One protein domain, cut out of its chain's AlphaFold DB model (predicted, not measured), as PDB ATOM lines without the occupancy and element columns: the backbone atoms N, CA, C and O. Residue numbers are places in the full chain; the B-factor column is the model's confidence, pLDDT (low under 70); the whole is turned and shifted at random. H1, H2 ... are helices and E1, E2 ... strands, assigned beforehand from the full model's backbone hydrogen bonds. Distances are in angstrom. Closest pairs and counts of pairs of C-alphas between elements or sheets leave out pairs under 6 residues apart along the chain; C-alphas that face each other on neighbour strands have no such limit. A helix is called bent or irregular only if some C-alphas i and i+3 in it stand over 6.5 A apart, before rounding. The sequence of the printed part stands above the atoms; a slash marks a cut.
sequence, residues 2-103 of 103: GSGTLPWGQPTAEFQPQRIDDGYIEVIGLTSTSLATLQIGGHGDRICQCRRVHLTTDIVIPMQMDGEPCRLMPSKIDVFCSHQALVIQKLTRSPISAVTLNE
ATOM      1  N   GLY A   2       0.747   4.155  33.871       61.97
ATOM      2  CA  GLY A   2       1.456   3.897  32.609       61.97
ATOM      3  C   GLY A   2       1.335   4.996  31.549       61.97
ATOM      4  O   GLY A   2       2.245   5.137  30.752       61.97
ATOM      5  N   SER A   3       0.280   5.822  31.523       75.38
ATOM      6  CA  SER A   3       0.093   6.849  30.469       75.38
ATOM      7  C   SER A   3       0.215   6.280  29.037       75.38
ATOM      8  O   SER A   3       0.691   6.960  28.134       75.38
ATOM      9  N   GLY A   4      -0.166   5.012  28.840       82.06
ATOM     10  CA  GLY A   4       0.017   4.292  27.572       82.06
ATOM     11  C   GLY A   4       1.409   3.679  27.351       82.06
ATOM     12  O   GLY A   4       1.626   3.055  26.320       82.06
ATOM     13  N   THR A   5       2.337   3.819  28.300       89.38
ATOM     14  CA  THR A   5       3.676   3.204  28.266       89.38
ATOM     15  C   THR A   5       3.667   1.768  28.805       89.38
ATOM     16  O   THR A   5       2.733   1.360  29.500       89.38
ATOM     17  N   LEU A   6       4.722   1.007  28.491       89.62
ATOM     18  CA  LEU A   6       4.907  -0.398  28.876       89.62
ATOM     19  C   LEU A   6       6.156  -0.560  29.767       89.62
ATOM     20  O   LEU A   6       7.181  -1.070  29.312       89.62
ATOM     21  N   PRO A   7       6.109  -0.135  31.043       91.06
ATOM     22  CA  PRO A   7       7.293  -0.088  31.901       91.06
ATOM     23  C   PRO A   7       7.864  -1.471  32.268       91.06
ATOM     24  O   PRO A   7       8.997  -1.554  32.727       91.06
ATOM     25  N   TRP A   8       7.122  -2.554  32.036       90.06
ATOM     26  CA  TRP A   8       7.522  -3.947  32.281       90.06
ATOM     27  C   TRP A   8       8.254  -4.617  31.103       90.06
ATOM     28  O   TRP A   8       8.703  -5.750  31.247       90.06
ATOM     29  N   GLY A   9       8.402  -3.951  29.950       89.62
ATOM     30  CA  GLY A   9       9.139  -4.482  28.795       89.62
ATOM     31  C   GLY A   9       8.453  -5.651  28.069       89.62
ATOM     32  O   GLY A   9       7.265  -5.914  28.252       89.62
ATOM     33  N   GLN A  10       9.201  -6.337  27.195       90.44
ATOM     34  CA  GLN A  10       8.712  -7.485  26.415       90.44
ATOM     35  C   GLN A  10       9.015  -8.822  27.110       90.44
ATOM     36  O   GLN A  10      10.057  -8.931  27.757       90.44
ATOM     37  N   PRO A  11       8.172  -9.860  26.953       91.69
ATOM     38  CA  PRO A  11       8.430 -11.180  27.528       91.69
ATOM     39  C   PRO A  11       9.785 -11.759  27.097       91.69
ATOM     40  O   PRO A  11      10.191 -11.620  25.944       91.69
ATOM     41  N   THR A  12      10.474 -12.433  28.013       91.56
ATOM     42  CA  THR A  12      11.724 -13.167  27.750       91.56
ATOM     43  C   THR A  12      11.686 -14.537  28.429       91.56
ATOM     44  O   THR A  12      10.725 -14.871  29.113       91.56
ATOM     45  N   ALA A  13      12.734 -15.351  28.266       90.88
ATOM     46  CA  ALA A  13      12.823 -16.648  28.947       90.88
ATOM     47  C   ALA A  13      12.741 -16.524  30.484       90.88
ATOM     48  O   ALA A  13      12.149 -17.372  31.143       90.88
ATOM     49  N   GLU A  14      13.306 -15.450  31.042       91.56
ATOM     50  CA  GLU A  14      13.335 -15.174  32.486       91.56
ATOM     51  C   GLU A  14      12.059 -14.496  33.005       91.56
ATOM     52  O   GLU A  14      11.701 -14.672  34.165       91.56
ATOM     53  N   PHE A  15      11.369 -13.732  32.152       93.75
ATOM     54  CA  PHE A  15      10.217 -12.914  32.532       93.75
ATOM     55  C   PHE A  15       9.026 -13.220  31.632       93.75
ATOM     56  O   PHE A  15       9.021 -12.900  30.439       93.75
ATOM     57  N   GLN A  16       8.003 -13.820  32.225       92.38
ATOM     58  CA  GLN A  16       6.765 -14.172  31.548       92.38
ATOM     59  C   GLN A  16       5.957 -12.920  31.173       92.38
ATOM     60  O   GLN A  16       6.163 -11.853  31.759       92.38
ATOM     61  N   PRO A  17       5.023 -13.024  30.210       92.31
ATOM     62  CA  PRO A  17       4.094 -11.938  29.920       92.31
ATOM     63  C   PRO A  17       3.326 -11.503  31.171       92.31
ATOM     64  O   PRO A  17       2.880 -12.352  31.938       92.31
ATOM     65  N   GLN A  18       3.147 -10.194  31.341       91.56
ATOM     66  CA  GLN A  18       2.389  -9.620  32.447       91.56
ATOM     67  C   GLN A  18       0.917 -10.014  32.355       91.56
ATOM     68  O   GLN A  18       0.299  -9.933  31.282       91.56
ATOM     69  N   ARG A  19       0.344 -10.427  33.481       90.69
ATOM     70  CA  ARG A  19      -1.025 -10.926  33.549       90.69
ATOM     71  C   ARG A  19      -1.647 -10.544  34.879       90.69
ATOM     72  O   ARG A  19      -1.025 -10.628  35.921       90.69
ATOM     73  N   ILE A  20      -2.912 -10.143  34.835       90.44
ATOM     74  CA  ILE A  20      -3.648  -9.754  36.045       90.44
ATOM     75  C   ILE A  20      -4.226 -10.959  36.800       90.44
ATOM     76  O   ILE A  20      -4.723 -10.805  37.910       90.44
ATOM     77  N   ASP A  21      -4.226 -12.140  36.178       92.38
ATOM     78  CA  ASP A  21      -4.974 -13.326  36.604       92.38
ATOM     79  C   ASP A  21      -4.086 -14.516  37.007       92.38
ATOM     80  O   ASP A  21      -4.602 -15.576  37.356       92.38
ATOM     81  N   ASP A  22      -2.760 -14.374  36.971       93.38
ATOM     82  CA  ASP A  22      -1.809 -15.454  37.282       93.38
ATOM     83  C   ASP A  22      -1.257 -15.404  38.726       93.38
ATOM     84  O   ASP A  22      -0.576 -16.333  39.199       93.38
ATOM     85  N   GLY A  23      -1.603 -14.334  39.446       93.50
ATOM     86  CA  GLY A  23      -1.200 -14.070  40.822       93.50
ATOM     87  C   GLY A  23       0.262 -13.657  40.974       93.50
ATOM     88  O   GLY A  23       0.782 -13.749  42.090       93.50
ATOM     89  N   TYR A  24       0.936 -13.269  39.890       94.88
ATOM     90  CA  TYR A  24       2.258 -12.663  39.952       94.88
ATOM     91  C   TYR A  24       2.172 -11.140  40.108       94.88
ATOM     92  O   TYR A  24       1.203 -10.488  39.738       94.88
ATOM     93  N   ILE A  25       3.219 -10.595  40.715       95.75
ATOM     94  CA  ILE A  25       3.499  -9.177  40.886       95.75
ATOM     95  C   ILE A  25       4.796  -8.906  40.131       95.75
ATOM     96  O   ILE A  25       5.831  -9.528  40.412       95.75
ATOM     97  N   GLU A  26       4.746  -7.969  39.194       95.25
ATOM     98  CA  GLU A  26       5.907  -7.471  38.469       95.25
ATOM     99  C   GLU A  26       6.662  -6.447  39.320       95.25
ATOM    100  O   GLU A  26       6.148  -5.375  39.649       95.25
ATOM    101  N   VAL A  27       7.914  -6.758  39.654       96.12
ATOM    102  CA  VAL A  27       8.791  -5.849  40.396       96.12
ATOM    103  C   VAL A  27       9.805  -5.253  39.428       96.12
ATOM    104  O   VAL A  27      10.674  -5.956  38.906       96.12
ATOM    105  N   ILE A  28       9.690  -3.946  39.194       95.12
ATOM    106  CA  ILE A  28      10.568  -3.195  38.293       95.12
ATOM    107  C   ILE A  28      11.229  -2.020  39.014       95.12
ATOM    108  O   ILE A  28      10.613  -1.350  39.843       95.12
ATOM    109  N   GLY A  29      12.489  -1.766  38.678       95.62
ATOM    110  CA  GLY A  29      13.226  -0.570  39.061       95.62
ATOM    111  C   GLY A  29      13.195   0.461  37.937       95.62
ATOM    112  O   GLY A  29      13.305   0.117  36.762       95.62
ATOM    113  N   LEU A  30      13.059   1.737  38.293       94.75
ATOM    114  CA  LEU A  30      13.159   2.843  37.345       94.75
ATOM    115  C   LEU A  30      14.242   3.815  37.808       94.75
ATOM    116  O   LEU A  30      14.115   4.474  38.838       94.75
ATOM    117  N   THR A  31      15.303   3.928  37.016       95.00
ATOM    118  CA  THR A  31      16.233   5.060  37.084       95.00
ATOM    119  C   THR A  31      15.594   6.302  36.462       95.00
ATOM    120  O   THR A  31      14.694   6.181  35.625       95.00
ATOM    121  N   SER A  32      16.099   7.498  36.781       94.06
ATOM    122  CA  SER A  32      15.652   8.747  36.139       94.06
ATOM    123  C   SER A  32      15.706   8.672  34.609       94.06
ATOM    124  O   SER A  32      14.802   9.159  33.935       94.06
ATOM    125  N   THR A  33      16.731   8.011  34.061       93.25
ATOM    126  CA  THR A  33      16.876   7.797  32.617       93.25
ATOM    127  C   THR A  33      15.782   6.883  32.075       93.25
ATOM    128  O   THR A  33      15.098   7.261  31.130       93.25
ATOM    129  N   SER A  34      15.570   5.713  32.688       92.69
ATOM    130  CA  SER A  34      14.523   4.780  32.240       92.69
ATOM    131  C   SER A  34      13.117   5.373  32.369       92.69
ATOM    132  O   SER A  34      12.275   5.161  31.504       92.69
ATOM    133  N   LEU A  35      12.876   6.189  33.402       92.50
ATOM    134  CA  LEU A  35      11.610   6.890  33.594       92.50
ATOM    135  C   LEU A  35      11.353   7.897  32.463       92.50
ATOM    136  O   LEU A  35      10.236   7.976  31.956       92.50
ATOM    137  N   ALA A  36      12.384   8.635  32.038       92.12
ATOM    138  CA  ALA A  36      12.284   9.591  30.938       92.12
ATOM    139  C   ALA A  36      12.040   8.910  29.579       92.12
ATOM    140  O   ALA A  36      11.337   9.461  28.732       92.12
ATOM    141  N   THR A  37      12.585   7.708  29.365       94.12
ATOM    142  CA  THR A  37      12.452   6.991  28.088       94.12
ATOM    143  C   THR A  37      11.153   6.193  27.950       94.12
ATOM    144  O   THR A  37      10.841   5.773  26.835       94.12
ATOM    145  N   LEU A  38      10.345   6.026  29.008       93.00
ATOM    146  CA  LEU A  38       9.079   5.268  28.945       93.00
ATOM    147  C   LEU A  38       8.151   5.738  27.813       93.00
ATOM    148  O   LEU A  38       7.517   4.921  27.147       93.00
ATOM    149  N   GLN A  39       8.093   7.049  27.561       90.69
ATOM    150  CA  GLN A  39       7.207   7.643  26.548       90.69
ATOM    151  C   GLN A  39       7.635   7.349  25.103       90.69
ATOM    152  O   GLN A  39       6.821   7.456  24.191       90.69
ATOM    153  N   ILE A  40       8.894   6.963  24.889       92.75
ATOM    154  CA  ILE A  40       9.442   6.613  23.569       92.75
ATOM    155  C   ILE A  40       9.678   5.102  23.425       92.75
ATOM    156  O   ILE A  40      10.445   4.673  22.569       92.75
ATOM    157  N   GLY A  41       9.021   4.294  24.263       90.75
ATOM    158  CA  GLY A  41       9.096   2.832  24.212       90.75
ATOM    159  C   GLY A  41      10.190   2.210  25.084       90.75
ATOM    160  O   GLY A  41      10.446   1.014  24.962       90.75
ATOM    161  N   GLY A  42      10.828   2.989  25.962       93.94
ATOM    162  CA  GLY A  42      11.689   2.453  27.014       93.94
ATOM    163  C   GLY A  42      10.909   1.635  28.049       93.94
ATOM    164  O   GLY A  42       9.682   1.709  28.138       93.94
ATOM    165  N   HIS A  43      11.639   0.875  28.859       94.00
ATOM    166  CA  HIS A  43      11.098   0.086  29.965       94.00
ATOM    167  C   HIS A  43      11.991   0.218  31.205       94.00
ATOM    168  O   HIS A  43      13.110   0.727  31.124       94.00
ATOM    169  N   GLY A  44      11.491  -0.236  32.353       93.81
ATOM    170  CA  GLY A  44      12.274  -0.333  33.580       93.81
ATOM    171  C   GLY A  44      13.144  -1.581  33.638       93.81
ATOM    172  O   GLY A  44      12.991  -2.518  32.848       93.81
ATOM    173  N   ASP A  45      14.042  -1.598  34.613       94.69
ATOM    174  CA  ASP A  45      14.864  -2.757  34.930       94.69
ATOM    175  C   ASP A  45      13.993  -3.792  35.645       94.69
ATOM    176  O   ASP A  45      13.423  -3.526  36.704       94.69
ATOM    177  N   ARG A  46      13.852  -4.982  35.061       94.81
ATOM    178  CA  ARG A  46      13.003  -6.034  35.629       94.81
ATOM    179  C   ARG A  46      13.774  -6.786  36.700       94.81
ATOM    180  O   ARG A  46      14.778  -7.423  36.400       94.81
ATOM    181  N   ILE A  47      13.302  -6.701  37.939       95.75
ATOM    182  CA  ILE A  47      13.972  -7.293  39.099       95.75
ATOM    183  C   ILE A  47      13.483  -8.729  39.290       95.75
ATOM    184  O   ILE A  47      14.293  -9.651  39.344       95.75
ATOM    185  N   CYS A  48      12.164  -8.936  39.373       95.56
ATOM    186  CA  CYS A  48      11.567 -10.270  39.475       95.56
ATOM    187  C   CYS A  48      10.062 -10.276  39.151       95.56
ATOM    188  O   CYS A  48       9.409  -9.232  39.093       95.56
ATOM    189  N   GLN A  49       9.513 -11.481  38.980       96.19
ATOM    190  CA  GLN A  49       8.081 -11.776  39.057       96.19
ATOM    191  C   GLN A  49       7.852 -12.706  40.247       96.19
ATOM    192  O   GLN A  49       8.453 -13.779  40.331       96.19
ATOM    193  N   CYS A  50       7.021 -12.295  41.202       96.69
ATOM    194  CA  CYS A  50       6.814 -13.059  42.435       96.69
ATOM    195  C   CYS A  50       5.372 -12.959  42.941       96.69
ATOM    196  O   CYS A  50       4.606 -12.138  42.469       96.69
ATOM    197  N   ARG A  51       4.985 -13.800  43.906       96.62
ATOM    198  CA  ARG A  51       3.624 -13.785  44.482       96.62
ATOM    199  C   ARG A  51       3.485 -12.933  45.744       96.62
ATOM    200  O   ARG A  51       2.371 -12.641  46.174       96.62
ATOM    201  N   ARG A  52       4.610 -12.601  46.380       97.62
ATOM    202  CA  ARG A  52       4.662 -11.850  47.634       97.62
ATOM    203  C   ARG A  52       5.960 -11.062  47.725       97.62
ATOM    204  O   ARG A  52       7.033 -11.640  47.562       97.62
ATOM    205  N   VAL A  53       5.851  -9.771  48.016       97.94
ATOM    206  CA  VAL A  53       6.975  -8.845  48.178       97.94
ATOM    207  C   VAL A  53       7.036  -8.403  49.632       97.94
ATOM    208  O   VAL A  53       6.055  -7.891  50.161       97.94
ATOM    209  N   HIS A  54       8.207  -8.547  50.251       97.50
ATOM    210  CA  HIS A  54       8.503  -7.956  51.553       97.50
ATOM    211  C   HIS A  54       9.476  -6.796  51.345       97.50
ATOM    212  O   HIS A  54      10.622  -7.012  50.949       97.50
ATOM    213  N   LEU A  55       9.024  -5.573  51.602       95.88
ATOM    214  CA  LEU A  55       9.808  -4.350  51.445       95.88
ATOM    215  C   LEU A  55      10.003  -3.699  52.815       95.88
ATOM    216  O   LEU A  55       9.053  -3.558  53.577       95.88
ATOM    217  N   THR A  56      11.231  -3.309  53.145       97.56
ATOM    218  CA  THR A  56      11.526  -2.543  54.364       97.56
ATOM    219  C   THR A  56      12.041  -1.173  53.970       97.56
ATOM    220  O   THR A  56      12.898  -1.059  53.095       97.56
ATOM    221  N   THR A  57      11.502  -0.140  54.606       96.94
ATOM    222  CA  THR A  57      11.921   1.243  54.417       96.94
ATOM    223  C   THR A  57      12.394   1.794  55.754       96.94
ATOM    224  O   THR A  57      11.671   1.746  56.746       96.94
ATOM    225  N   ASP A  58      13.608   2.335  55.784       97.81
ATOM    226  CA  ASP A  58      14.182   2.943  56.997       97.81
ATOM    227  C   ASP A  58      13.983   4.465  57.036       97.81
ATOM    228  O   ASP A  58      14.288   5.132  58.024       97.81
ATOM    229  N   ILE A  59      13.446   5.025  55.951       97.69
ATOM    230  CA  ILE A  59      13.162   6.448  55.784       97.69
ATOM    231  C   ILE A  59      11.713   6.657  55.354       97.69
ATOM    232  O   ILE A  59      11.046   5.744  54.862       97.69
ATOM    233  N   VAL A  60      11.235   7.891  55.520       97.12
ATOM    234  CA  VAL A  60       9.942   8.306  54.976       97.12
ATOM    235  C   VAL A  60      10.030   8.314  53.452       97.12
ATOM    236  O   VAL A  60      10.849   9.050  52.897       97.12
ATOM    237  N   ILE A  61       9.176   7.543  52.779       96.31
ATOM    238  CA  ILE A  61       9.132   7.486  51.312       96.31
ATOM    239  C   ILE A  61       7.791   8.009  50.771       96.31
ATOM    240  O   ILE A  61       6.732   7.698  51.326       96.31
ATOM    241  N   PRO A  62       7.796   8.822  49.699       95.75
ATOM    242  CA  PRO A  62       6.582   9.091  48.945       95.75
ATOM    243  C   PRO A  62       6.198   7.831  48.163       95.75
ATOM    244  O   PRO A  62       7.033   7.229  47.489       95.75
ATOM    245  N   MET A  63       4.934   7.440  48.244       94.75
ATOM    246  CA  MET A  63       4.374   6.327  47.488       94.75
ATOM    247  C   MET A  63       3.069   6.750  46.831       94.75
ATOM    248  O   MET A  63       2.503   7.797  47.145       94.75
ATOM    249  N   GLN A  64       2.582   5.923  45.916       92.56
ATOM    250  CA  GLN A  64       1.296   6.132  45.278       92.56
ATOM    251  C   GLN A  64       0.589   4.786  45.133       92.56
ATOM    252  O   GLN A  64       1.163   3.852  44.571       92.56
ATOM    253  N   MET A  65      -0.639   4.697  45.639       91.69
ATOM    254  CA  MET A  65      -1.470   3.492  45.597       91.69
ATOM    255  C   MET A  65      -2.728   3.784  44.787       91.69
ATOM    256  O   MET A  65      -3.471   4.697  45.124       91.69
ATOM    257  N   ASP A  66      -2.936   3.042  43.698       89.38
ATOM    258  CA  ASP A  66      -4.089   3.176  42.787       89.38
ATOM    259  C   ASP A  66      -4.408   4.616  42.324       89.38
ATOM    260  O   ASP A  66      -5.538   4.978  42.018       89.38
ATOM    261  N   GLY A  67      -3.395   5.478  42.263       89.75
ATOM    262  CA  GLY A  67      -3.566   6.883  41.885       89.75
ATOM    263  C   GLY A  67      -3.359   7.846  43.037       89.75
ATOM    264  O   GLY A  67      -2.903   8.963  42.790       89.75
ATOM    265  N   GLU A  68      -3.592   7.414  44.270       94.75
ATOM    266  CA  GLU A  68      -3.561   8.288  45.432       94.75
ATOM    267  C   GLU A  68      -2.154   8.401  46.025       94.75
ATOM    268  O   GLU A  68      -1.540   7.384  46.371       94.75
ATOM    269  N   PRO A  69      -1.605   9.622  46.141       94.75
ATOM    270  CA  PRO A  69      -0.313   9.826  46.769       94.75
ATOM    271  C   PRO A  69      -0.418   9.624  48.283       94.75
ATOM    272  O   PRO A  69      -1.321  10.144  48.937       94.75
ATOM    273  N   CYS A  70       0.563   8.947  48.866       93.69
ATOM    274  CA  CYS A  70       0.701   8.820  50.310       93.69
ATOM    275  C   CYS A  70       2.164   8.989  50.744       93.69
ATOM    276  O   CYS A  70       3.106   8.786  49.976       93.69
ATOM    277  N   ARG A  71       2.368   9.407  51.997       95.94
ATOM    278  CA  ARG A  71       3.691   9.414  52.636       95.94
ATOM    279  C   ARG A  71       3.753   8.252  53.603       95.94
ATOM    280  O   ARG A  71       3.014   8.236  54.585       95.94
ATOM    281  N   LEU A  72       4.646   7.314  53.333       95.56
ATOM    282  CA  LEU A  72       4.851   6.181  54.211       95.56
ATOM    283  C   LEU A  72       5.999   6.468  55.169       95.56
ATOM    284  O   LEU A  72       7.096   6.812  54.738       95.56
ATOM    285  N   MET A  73       5.742   6.315  56.465       97.38
ATOM    286  CA  MET A  73       6.788   6.302  57.487       97.38
ATOM    287  C   MET A  73       7.699   5.071  57.309       97.38
ATOM    288  O   MET A  73       7.309   4.128  56.610       97.38
ATOM    289  N   PRO A  74       8.892   5.042  57.936       98.06
ATOM    290  CA  PRO A  74       9.700   3.829  57.999       98.06
ATOM    291  C   PRO A  74       8.846   2.631  58.417       98.06
ATOM    292  O   PRO A  74       8.136   2.689  59.427       98.06
ATOM    293  N   SER A  75       8.831   1.583  57.600       97.19
ATOM    294  CA  SER A  75       7.880   0.487  57.765       97.19
ATOM    295  C   SER A  75       8.324  -0.791  57.065       97.19
ATOM    296  O   SER A  75       9.222  -0.809  56.224       97.19
ATOM    297  N   LYS A  76       7.665  -1.887  57.442       97.88
ATOM    298  CA  LYS A  76       7.733  -3.172  56.752       97.88
ATOM    299  C   LYS A  76       6.428  -3.348  55.987       97.88
ATOM    300  O   LYS A  76       5.361  -3.368  56.596       97.88
ATOM    301  N   ILE A  77       6.527  -3.447  54.673       96.69
ATOM    302  CA  ILE A  77       5.412  -3.522  53.738       96.69
ATOM    303  C   ILE A  77       5.373  -4.939  53.184       96.69
ATOM    304  O   ILE A  77       6.393  -5.473  52.749       96.69
ATOM    305  N   ASP A  78       4.187  -5.528  53.192       97.38
ATOM    306  CA  ASP A  78       3.937  -6.862  52.670       97.38
ATOM    307  C   ASP A  78       2.876  -6.767  51.576       97.38
ATOM    308  O   ASP A  78       1.734  -6.380  51.838       97.38
ATOM    309  N   VAL A  79       3.279  -7.050  50.340       96.81
ATOM    310  CA  VAL A  79       2.420  -6.940  49.157       96.81
ATOM    311  C   VAL A  79       2.177  -8.333  48.607       96.81
ATOM    312  O   VAL A  79       3.119  -9.032  48.243       96.81
ATOM    313  N   PHE A  80       0.912  -8.733  48.526       96.56
ATOM    314  CA  PHE A  80       0.488 -10.009  47.958       96.56
ATOM    315  C   PHE A  80      -0.921  -9.898  47.381       96.56
ATOM    316  O   PHE A  80      -1.734  -9.084  47.825       96.56
ATOM    317  N   CYS A  81      -1.233 -10.755  46.411       93.94
ATOM    318  CA  CYS A  81      -2.587 -10.883  45.891       93.94
ATOM    319  C   CYS A  81      -3.493 -11.507  46.965       93.94
ATOM    320  O   CYS A  81      -3.270 -12.632  47.413       93.94
ATOM    321  N   SER A  82      -4.531 -10.780  47.373       92.62
ATOM    322  CA  SER A  82      -5.550 -11.240  48.319       92.62
ATOM    323  C   SER A  82      -6.938 -10.993  47.735       92.62
ATOM    324  O   SER A  82      -7.080 -10.106  46.902       92.62
ATOM    325  N   HIS A  83      -7.939 -11.786  48.134       90.00
ATOM    326  CA  HIS A  83      -9.357 -11.600  47.779       90.00
ATOM    327  C   HIS A  83      -9.602 -11.249  46.295       90.00
ATOM    328  O   HIS A  83      -9.932 -10.119  45.948       90.00
ATOM    329  N   GLN A  84      -9.415 -12.229  45.407       90.75
ATOM    330  CA  GLN A  84      -9.557 -12.037  43.960       90.75
ATOM    331  C   GLN A  84     -11.023 -11.849  43.548       90.75
ATOM    332  O   GLN A  84     -11.918 -12.495  44.093       90.75
ATOM    333  N   ALA A  85     -11.253 -10.989  42.558       92.44
ATOM    334  CA  ALA A  85     -12.570 -10.704  42.003       92.44
ATOM    335  C   ALA A  85     -12.602 -11.004  40.502       92.44
ATOM    336  O   ALA A  85     -11.596 -10.866  39.806       92.44
ATOM    337  N   LEU A  86     -13.773 -11.394  39.996       93.62
ATOM    338  CA  LEU A  86     -13.973 -11.584  38.565       93.62
ATOM    339  C   LEU A  86     -14.166 -10.225  37.887       93.62
ATOM    340  O   LEU A  86     -15.029  -9.441  38.280       93.62
ATOM    341  N   VAL A  87     -13.370  -9.968  36.852       92.19
ATOM    342  CA  VAL A  87     -13.397  -8.721  36.080       92.19
ATOM    343  C   VAL A  87     -13.764  -8.996  34.626       92.19
ATOM    344  O   VAL A  87     -13.417 -10.035  34.065       92.19
ATOM    345  N   ILE A  88     -14.472  -8.058  33.993       93.50
ATOM    346  CA  ILE A  88     -14.794  -8.140  32.566       93.50
ATOM    347  C   ILE A  88     -13.610  -7.586  31.776       93.50
ATOM    348  O   ILE A  88     -13.296  -6.399  31.865       93.50
ATOM    349  N   GLN A  89     -12.977  -8.427  30.963       88.19
ATOM    350  CA  GLN A  89     -11.900  -8.010  30.073       88.19
ATOM    351  C   GLN A  89     -12.426  -7.765  28.657       88.19
ATOM    352  O   GLN A  89     -13.058  -8.625  28.043       88.19
ATOM    353  N   LYS A  90     -12.107  -6.595  28.095       87.56
ATOM    354  CA  LYS A  90     -12.330  -6.328  26.674       87.56
ATOM    355  C   LYS A  90     -11.328  -7.134  25.848       87.56
ATOM    356  O   LYS A  90     -10.127  -6.874  25.895       87.56
ATOM    357  N   LEU A  91     -11.824  -8.074  25.048       84.12
ATOM    358  CA  LEU A  91     -11.005  -8.760  24.054       84.12
ATOM    359  C   LEU A  91     -10.589  -7.754  22.979       84.12
ATOM    360  O   LEU A  91     -11.425  -7.190  22.268       84.12
ATOM    361  N   THR A  92      -9.289  -7.508  22.873       72.88
ATOM    362  CA  THR A  92      -8.745  -6.707  21.776       72.88
ATOM    363  C   THR A  92      -8.561  -7.672  20.612       72.88
ATOM    364  O   THR A  92      -7.858  -8.668  20.758       72.88
ATOM    365  N   ARG A  93      -9.245  -7.455  19.479       53.16
ATOM    366  CA  ARG A  93      -9.023  -8.278  18.280       53.16
ATOM    367  C   ARG A  93      -7.556  -8.110  17.877       53.16
ATOM    368  O   ARG A  93      -7.175  -7.000  17.513       53.16
ATOM    369  N   SER A  94      -6.752  -9.173  17.928       48.91
ATOM    370  CA  SER A  94      -5.472  -9.162  17.214       48.91
ATOM    371  C   SER A  94      -5.755  -8.852  15.742       48.91
ATOM    372  O   SER A  94      -6.713  -9.413  15.194       48.91
ATOM    373  N   PRO A  95      -4.972  -7.980  15.078       42.25
ATOM    374  CA  PRO A  95      -4.980  -7.958  13.626       42.25
ATOM    375  C   PRO A  95      -4.655  -9.379  13.171       42.25
ATOM    376  O   PRO A  95      -3.737 -10.002  13.701       42.25
ATOM    377  N   ILE A  96      -5.488  -9.906  12.278       42.47
ATOM    378  CA  ILE A  96      -5.413 -11.254  11.720       42.47
ATOM    379  C   ILE A  96      -3.962 -11.511  11.297       42.47
ATOM    380  O   ILE A  96      -3.523 -11.037  10.253       42.47
ATOM    381  N   SER A  97      -3.198 -12.236  12.114       42.09
ATOM    382  CA  SER A  97      -1.995 -12.903  11.645       42.09
ATOM    383  C   SER A  97      -2.497 -13.926  10.644       42.09
ATOM    384  O   SER A  97      -3.214 -14.855  11.022       42.09
ATOM    385  N   ALA A  98      -2.227 -13.652   9.368       44.25
ATOM    386  CA  ALA A  98      -2.554 -14.507   8.248       44.25
ATOM    387  C   ALA A  98      -2.267 -15.958   8.636       44.25
ATOM    388  O   ALA A  98      -1.129 -16.328   8.919       44.25
ATOM    389  N   VAL A  99      -3.329 -16.756   8.696       39.88
ATOM    390  CA  VAL A  99      -3.217 -18.204   8.649       39.88
ATOM    391  C   VAL A  99      -2.584 -18.492   7.294       39.88
ATOM    392  O   VAL A  99      -3.264 -18.467   6.270       39.88
ATOM    393  N   THR A 100      -1.267 -18.677   7.266       37.94
ATOM    394  CA  THR A 100      -0.632 -19.390   6.166       37.94
ATOM    395  C   THR A 100      -1.178 -20.807   6.260       37.94
ATOM    396  O   THR A 100      -0.831 -21.567   7.161       37.94
ATOM    397  N   LEU A 101      -2.147 -21.102   5.396       37.81
ATOM    398  CA  LEU A 101      -2.544 -22.461   5.070       37.81
ATOM    399  C   LEU A 101      -1.276 -23.175   4.602       37.81
ATOM    400  O   LEU A 101      -0.702 -22.806   3.580       37.81
ATOM    401  N   ASN A 102      -0.815 -24.135   5.397       39.59
ATOM    402  CA  ASN A 102       0.141 -25.120   4.928       39.59
ATOM    403  C   ASN A 102      -0.643 -26.091   4.037       39.59
ATOM    404  O   ASN A 102      -1.498 -26.821   4.545       39.59
ATOM    405  N   GLU A 103      -0.374 -26.051   2.734       37.03
ATOM    406  CA  GLU A 103      -0.459 -27.231   1.865       37.03
ATOM    407  C   GLU A 103       0.876 -27.982   1.914       37.03
ATOM    408  O   GLU A 103       1.932 -27.303   1.952       37.03
TER     409      GLU A 103
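AT A GLANCE: This is residues 2 to 103 of the 103 residues of the protein "DAGKa domain-containing protein" of Schistosoma margrebowiei (UniProt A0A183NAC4). Three two-strand ribbons follow one another with no shared sheet, and a long free tail, residues 88 to 103, trails away from them. The ribbon E3 and E6 runs out to the hairpin E4 and E5, which folds back at its far end as an open V; near the other end of E3 and E6 is the ribbon E1 and E2, with the short helix H1 in the link between its strands and residues 2 to 24 looping beside it. The printed part has 102 residues, with one named helix and six named strands in the order E1 H1 E2 E3 E4 E5 E6; each two-strand sheet is antiparallel. The class is mixed, helices and strands, though under half of the residues, 42, are in named elements. The whole is loose, with a radius of gyration of the C-alphas of 17.7 A, and elongated, spanning 65 by 36 by 27 A, the tail making much of the length.

HOW THE PARTS SIT: E3, residues 52 to 57, and E6, residues 75 to 80, are antiparallel neighbours at 165 degrees. N 55 and O 77 are 2.9 A apart, within hydrogen-bond range. E4, residues 61 to 65, and E5, residues 68 to 72, form a hairpin, antiparallel at 146 degrees, with N 63 and O 70 at 2.9 A. E3 and E4 meet only through their link, as do E5 and E6; E3 and E5 are apart. E1, residues 25 to 29, and E2, residues 45 to 50, are antiparallel at 158 degrees, with N 27 and O 48 at 2.9 A. The closest C-alphas of E1 and E3, those of Ile 25 and Arg 52, are 7.4 A apart. H1, residues 32 to 40, is apart from E3, E4, E5 and E6. In H1, 3 of 5 O i to N i+4 pairs are within hydrogen-bond range.

IN THESE COORDINATES: E3 spans 16.4 A and E6 16.2 A, from first to last C-alpha; E6 ends at C-alpha 80, (0.488, -10.009, 47.958). E4 spans 12.7 A and E5 12.3 A. E1 begins at C-alpha 25, (3.499, -9.177, 40.886), and spans 13.1 A; E2 spans 15.1 A. H1 spans 14.2 A and is only just irregular: C-alphas 36 and 39 are 7.0 A apart.

THE WHOLE: The C-alphas of Met 73 and Glu 103, the two farthest apart, are 65.4 A apart. Without residues 88 to 103, the body spans 34 by 34 by 25 A. The six links between named elements are tight, and the printed part has no cut. Residues 2 to 24 and 81 to 103 hold no named element. The mean pLDDT of the printed part is 87.4; residue 2 and residues 93 to 103 are under 70.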